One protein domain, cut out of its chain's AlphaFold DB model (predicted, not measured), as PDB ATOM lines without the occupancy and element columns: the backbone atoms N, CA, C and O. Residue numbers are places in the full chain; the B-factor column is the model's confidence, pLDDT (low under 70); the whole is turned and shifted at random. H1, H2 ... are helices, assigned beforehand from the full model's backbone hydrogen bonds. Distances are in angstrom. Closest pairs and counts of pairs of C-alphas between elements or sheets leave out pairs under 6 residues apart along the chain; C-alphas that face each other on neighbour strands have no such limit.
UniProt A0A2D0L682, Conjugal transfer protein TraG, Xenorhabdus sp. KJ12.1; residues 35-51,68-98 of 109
ATOM      1  N   THR A  35     140.494 156.183 199.262       95.12
ATOM      2  CA  THR A  35     141.295 155.974 200.482       95.12
ATOM      3  C   THR A  35     141.435 154.503 200.844       95.12
ATOM      4  O   THR A  35     142.538 154.075 201.168       95.12
ATOM      5  N   PHE A  36     140.372 153.708 200.693       95.88
ATOM      6  CA  PHE A  36     140.425 152.265 200.909       95.88
ATOM      7  C   PHE A  36     141.438 151.589 199.976       95.88
ATOM      8  O   PHE A  36     142.239 150.784 200.438       95.88
ATOM      9  N   TRP A  37     141.465 151.948 198.690       96.31
ATOM     10  CA  TRP A  37     142.414 151.366 197.733       96.31
ATOM     11  C   TRP A  37     143.866 151.716 198.050       96.31
ATOM     12  O   TRP A  37     144.748 150.873 197.895       96.31
ATOM     13  N   TRP A  38     144.123 152.929 198.538       95.31
ATOM     14  CA  TRP A  38     145.457 153.305 199.001       95.31
ATOM     15  C   TRP A  38     145.857 152.619 200.312       95.31
ATOM     16  O   TRP A  38     147.020 152.248 200.458       95.31
ATOM     17  N   GLU A  39     144.923 152.404 201.245       96.69
ATOM     18  CA  GLU A  39     145.183 151.582 202.437       96.69
ATOM     19  C   GLU A  39     145.457 150.122 202.062       96.69
ATOM     20  O   GLU A  39     146.397 149.521 202.577       96.69
ATOM     21  N   LEU A  40     144.699 149.567 201.112       95.81
ATOM     22  CA  LEU A  40     144.920 148.222 200.592       95.81
ATOM     23  C   LEU A  40     146.299 148.098 199.932       95.81
ATOM     24  O   LEU A  40     146.998 147.118 200.175       95.81
ATOM     25  N   ALA A  41     146.707 149.098 199.143       95.19
ATOM     26  CA  ALA A  41     148.037 149.147 198.540       95.19
ATOM     27  C   ALA A  41     149.142 149.139 199.609       95.19
ATOM     28  O   ALA A  41     150.056 148.327 199.518       95.19
ATOM     29  N   ARG A  42     149.026 149.970 200.657       93.56
ATOM     30  CA  ARG A  42     149.980 149.995 201.786       93.56
ATOM     31  C   ARG A  42     150.025 148.684 202.561       93.56
ATOM     32  O   ARG A  42     151.095 148.230 202.960       93.56
ATOM     33  N   TRP A  43     148.865 148.081 202.788       96.00
ATOM     34  CA  TRP A  43     148.775 146.802 203.476       96.00
ATOM     35  C   TRP A  43     149.455 145.687 202.673       96.00
ATOM     36  O   TRP A  43     150.236 144.917 203.237       96.00
ATOM     37  N   LEU A  44     149.197 145.636 201.363       93.56
ATOM     38  CA  LEU A  44     149.782 144.652 200.456       93.56
ATOM     39  C   LEU A  44     151.296 144.842 200.317       93.56
ATOM     40  O   LEU A  44     152.028 143.862 200.346       93.56
ATOM     41  N   ASP A  45     151.755 146.088 200.217       91.75
ATOM     42  CA  ASP A  45     153.170 146.467 200.215       91.75
ATOM     43  C   ASP A  45     153.911 145.900 201.438       91.75
ATOM     44  O   ASP A  45     154.876 145.146 201.302       91.75
ATOM     45  N   SER A  46     153.370 146.142 202.637       89.81
ATOM     46  CA  SER A  46     153.943 145.620 203.886       89.81
ATOM     47  C   SER A  46     153.939 144.087 203.933       89.81
ATOM     48  O   SER A  46     154.921 143.478 204.353       89.81
ATOM     49  N   HIS A  47     152.861 143.445 203.471       90.25
ATOM     50  CA  HIS A  47     152.766 141.981 203.453       90.25
ATOM     51  C   HIS A  47     153.696 141.337 202.423       90.25
ATOM     52  O   HIS A  47     154.200 140.243 202.663       90.25
ATOM     53  N   LEU A  48     153.937 141.992 201.286       87.94
ATOM     54  CA  LEU A  48     154.872 141.501 200.280       87.94
ATOM     55  C   LEU A  48     156.316 141.565 200.781       87.94
ATOM     56  O   LEU A  48     157.052 140.601 200.578       87.94
ATOM     57  N   LEU A  49     156.708 142.647 201.463       84.19
ATOM     58  CA  LEU A  49     158.030 142.729 202.096       84.19
ATOM     59  C   LEU A  49     158.218 141.638 203.144       84.19
ATOM     60  O   LEU A  49     159.231 140.945 203.121       84.19
ATOM     61  N   GLU A  50     157.229 141.451 204.017       85.81
ATOM     62  CA  GLU A  50     157.255 140.396 205.032       85.81
ATOM     63  C   GLU A  50     157.363 139.005 204.385       85.81
ATOM     64  O   GLU A  50     158.167 138.179 204.801       85.81
ATOM     65  N   ALA A  51     156.608 138.746 203.315       84.62
ATOM     66  CA  ALA A  51     156.644 137.464 202.618       84.62
ATOM     67  C   ALA A  51     157.988 137.191 201.918       84.62
ATOM     68  O   ALA A  51     158.432 136.043 201.888       84.62
ATOM     69  N   ILE A  68     170.902 141.644 194.906       57.16
ATOM     70  CA  ILE A  68     169.983 142.433 195.738       57.16
ATOM     71  C   ILE A  68     169.613 143.759 195.058       57.16
ATOM     72  O   ILE A  68     168.482 144.201 195.176       57.16
ATOM     73  N   THR A  69     170.512 144.383 194.289       61.44
ATOM     74  CA  THR A  69     170.232 145.683 193.648       61.44
ATOM     75  C   THR A  69     169.179 145.590 192.544       61.44
ATOM     76  O   THR A  69     168.406 146.522 192.357       61.44
ATOM     77  N   SER A  70     169.149 144.483 191.795       65.75
ATOM     78  CA  SER A  70     168.160 144.294 190.724       65.75
ATOM     79  C   SER A  70     166.792 143.921 191.295       65.75
ATOM     80  O   SER A  70     165.781 144.463 190.853       65.75
ATOM     81  N   ASP A  71     166.768 143.058 192.312       73.12
ATOM     82  CA  ASP A  71     165.531 142.648 192.979       73.12
ATOM     83  C   ASP A  71     164.901 143.806 193.768       73.12
ATOM     84  O   ASP A  71     163.688 143.989 193.709       73.12
ATOM     85  N   ASP A  72     165.705 144.657 194.411       74.56
ATOM     86  CA  ASP A  72     165.227 145.844 195.134       74.56
ATOM     87  C   ASP A  72     164.627 146.899 194.184       74.56
ATOM     88  O   ASP A  72     163.574 147.481 194.456       74.56
ATOM     89  N   LEU A  73     165.219 147.078 192.993       80.44
ATOM     90  CA  LEU A  73     164.654 147.940 191.946       80.44
ATOM     91  C   LEU A  73     163.312 147.418 191.417       80.44
ATOM     92  O   LEU A  73     162.383 148.202 191.210       80.44
ATOM     93  N   ILE A  74     163.197 146.106 191.191       83.56
ATOM     94  CA  ILE A  74     161.946 145.488 190.733       83.56
ATOM     95  C   ILE A  74     160.886 145.573 191.834       83.56
ATOM     96  O   ILE A  74     159.743 145.923 191.543       83.56
ATOM     97  N   MET A  75     161.254 145.311 193.090       83.19
ATOM     98  CA  MET A  75     160.336 145.399 194.223       83.19
ATOM     99  C   MET A  75     159.806 146.827 194.379       83.19
ATOM    100  O   MET A  75     158.594 147.021 194.412       83.19
ATOM    101  N   GLY A  76     160.686 147.833 194.353       84.19
ATOM    102  CA  GLY A  76     160.298 149.242 194.405       84.19
ATOM    103  C   GLY A  76     159.391 149.662 193.243       84.19
ATOM    104  O   GLY A  76     158.446 150.428 193.444       84.19
ATOM    105  N   LEU A  77     159.615 149.119 192.038       87.38
ATOM    106  CA  LEU A  77     158.719 149.329 190.901       87.38
ATOM    107  C   LEU A  77     157.340 148.711 191.157       87.38
ATOM    108  O   LEU A  77     156.332 149.398 191.013       87.38
ATOM    109  N   VAL A  78     157.277 147.437 191.548       88.62
ATOM    110  CA  VAL A  78     156.011 146.738 191.815       88.62
ATOM    111  C   VAL A  78     155.230 147.461 192.911       88.62
ATOM    112  O   VAL A  78     154.071 147.817 192.706       88.62
ATOM    113  N   MET A  79     155.889 147.778 194.022       87.75
ATOM    114  CA  MET A  79     155.316 148.500 195.156       87.75
ATOM    115  C   MET A  79     154.786 149.870 194.748       87.75
ATOM    116  O   MET A  79     153.629 150.187 195.014       87.75
ATOM    117  N   GLY A  80     155.574 150.645 193.997       88.19
ATOM    118  CA  GLY A  80     155.139 151.932 193.460       88.19
ATOM    119  C   GLY A  80     153.945 151.809 192.507       88.19
ATOM    120  O   GLY A  80     153.015 152.614 192.573       88.19
ATOM    121  N   THR A  81     153.917 150.784 191.648       93.00
ATOM    122  CA  THR A  81     152.813 150.592 190.694       93.00
ATOM    123  C   THR A  81     151.497 150.216 191.369       93.00
ATOM    124  O   THR A  81     150.447 150.641 190.887       93.00
ATOM    125  N   LEU A  82     151.514 149.507 192.507       93.62
ATOM    126  CA  LEU A  82     150.295 149.138 193.240       93.62
ATOM    127  C   LEU A  82     149.487 150.366 193.680       93.62
ATOM    128  O   LEU A  82     148.259 150.346 193.601       93.62
ATOM    129  N   PHE A  83     150.154 151.466 194.046       94.25
ATOM    130  CA  PHE A  83     149.493 152.725 194.417       94.25
ATOM    131  C   PHE A  83     148.776 153.424 193.262       94.25
ATOM    132  O   PHE A  83     147.954 154.307 193.511       94.25
ATOM    133  N   ILE A  84     149.087 153.059 192.019       95.12
ATOM    134  CA  ILE A  84     148.460 153.621 190.822       95.12
ATOM    135  C   ILE A  84     147.429 152.631 190.278       95.12
ATOM    136  O   ILE A  84     146.273 152.995 190.083       95.12
ATOM    137  N   VAL A  85     147.817 151.368 190.079       95.81
ATOM    138  CA  VAL A  85     146.975 150.340 189.450       95.81
ATOM    139  C   VAL A  85     145.719 150.056 190.268       95.81
ATOM    140  O   VAL A  85     144.636 150.006 189.697       95.81
ATOM    141  N   LEU A  86     145.825 149.918 191.593       95.56
ATOM    142  CA  LEU A  86     144.670 149.593 192.435       95.56
ATOM    143  C   LEU A  86     143.582 150.690 192.397       95.56
ATOM    144  O   LEU A  86     142.429 150.370 192.100       95.56
ATOM    145  N   PRO A  87     143.907 151.984 192.595       95.56
ATOM    146  CA  PRO A  87     142.946 153.063 192.365       95.56
ATOM    147  C   PRO A  87     142.449 153.166 190.918       95.56
ATOM    148  O   PRO A  87     141.286 153.507 190.714       95.56
ATOM    149  N   MET A  88     143.294 152.887 189.915       95.81
ATOM    150  CA  MET A  88     142.874 152.923 188.507       95.81
ATOM    151  C   MET A  88     141.807 151.872 188.212       95.81
ATOM    152  O   MET A  88     140.790 152.219 187.630       95.81
ATOM    153  N   VAL A  89     141.966 150.638 188.702       95.75
ATOM    154  CA  VAL A  89     140.952 149.580 188.541       95.75
ATOM    155  C   VAL A  89     139.594 150.040 189.071       95.75
ATOM    156  O   VAL A  89     138.574 149.861 188.410       95.75
ATOM    157  N   TRP A  90     139.567 150.690 190.233       95.69
ATOM    158  CA  TRP A  90     138.333 151.249 190.779       95.69
ATOM    159  C   TRP A  90     137.711 152.311 189.872       95.69
ATOM    160  O   TRP A  90     136.532 152.222 189.530       95.69
ATOM    161  N   LEU A  91     138.498 153.299 189.450       95.50
ATOM    162  CA  LEU A  91     138.008 154.377 188.592       95.50
ATOM    163  C   LEU A  91     137.548 153.859 187.222       95.50
ATOM    164  O   LEU A  91     136.516 154.310 186.730       95.50
ATOM    165  N   ASP A  92     138.249 152.880 186.655       95.50
ATOM    166  CA  ASP A  92     137.901 152.245 185.384       95.50
ATOM    167  C   ASP A  92     136.577 151.484 185.484       95.50
ATOM    168  O   ASP A  92     135.719 151.620 184.609       95.50
ATOM    169  N   THR A  93     136.362 150.731 186.570       94.38
ATOM    170  CA  THR A  93     135.081 150.033 186.786       94.38
ATOM    171  C   THR A  93     133.915 151.010 186.906       94.38
ATOM    172  O   THR A  93     132.884 150.809 186.270       94.38
ATOM    173  N   LEU A  94     134.094 152.121 187.627       94.12
ATOM    174  CA  LEU A  94     133.074 153.165 187.741       94.12
ATOM    175  C   LEU A  94     132.804 153.875 186.410       94.12
ATOM    176  O   LEU A  94     131.655 154.192 186.103       94.12
ATOM    177  N   ALA A  95     133.847 154.135 185.620       91.69
ATOM    178  CA  ALA A  95     133.707 154.742 184.303       91.69
ATOM    179  C   ALA A  95     132.930 153.819 183.355       91.69
ATOM    180  O   ALA A  95     132.013 154.266 182.663       91.69
ATOM    181  N   TRP A  96     133.254 152.525 183.358       93.56
ATOM    182  CA  TRP A  96     132.581 151.531 182.530       93.56
ATOM    183  C   TRP A  96     131.110 151.345 182.907       93.56
ATOM    184  O   TRP A  96     130.244 151.368 182.027       93.56
ATOM    185  N   ASP A  97     130.816 151.231 184.203       91.56
ATOM    186  CA  ASP A  97     129.443 151.138 184.699       91.56
ATOM    187  C   ASP A  97     128.647 152.405 184.367       91.56
ATOM    188  O   ASP A  97     127.499 152.317 183.927       91.56
ATOM    189  N   GLY A  98     129.268 153.584 184.481       87.19
ATOM    190  CA  GLY A  98     128.656 154.854 184.098       87.19
ATOM    191  C   GLY A  98     128.246 154.908 182.623       87.19
ATOM    192  O   GLY A  98     127.123 155.314 182.319       87.19
TER     193      GLY A  98
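Overview. This is residues 35 to 51 and 68 to 98 of the 109 residues of the protein "Conjugal transfer protein TraG" of Xenorhabdus sp. KJ12.1 (UniProt A0A2D0L682). One long helix, H2, makes the whole length of a rod, and a shorter helix, H1, lies side by side with its middle, running opposite ways. Both ends of H2, residues 68 to 74 and 91 to 98, stick out free beyond H1. The printed part has 48 residues, with H1 then H2 along the chain and no named strand; the class is all helix. It is loose, with a radius of gyration of the C-alphas of 13.0 A, and spans 45 by 18 by 14 A.

Along the chain. H2, residues 68 to 98, measures 44.7 A from C-alpha 68 at (169.983, 142.433, 195.738) to C-alpha 98 at (128.656, 154.854, 184.098). H1, residues 35 to 51, measures 24.1 A and begins with C-alpha 35 at (141.295, 155.974, 200.482).

Arrangement. H2 has a kink of 30 degrees near residue 85. H2 touches H1 with residues 79 to 87 alone; the closest C-alphas are those of Phe 83 and Ala 41, 5.6 A apart. Their lines stand at a shallow tilt of 29 degrees, opposite ways. Every O i to N i+4 pair is within hydrogen-bond range in H1, and 24 of 27 in H2.

Size, cuts and confidence. The two C-alphas farthest apart are those of Ile 68 and Gly 98, 44.7 A. Residues 52 to 67 are not printed, and C-alphas 51 and 68 are 15.8 A apart across this cut. Mean pLDDT of the printed part is 89.1; residues 68 to 70 are under 70.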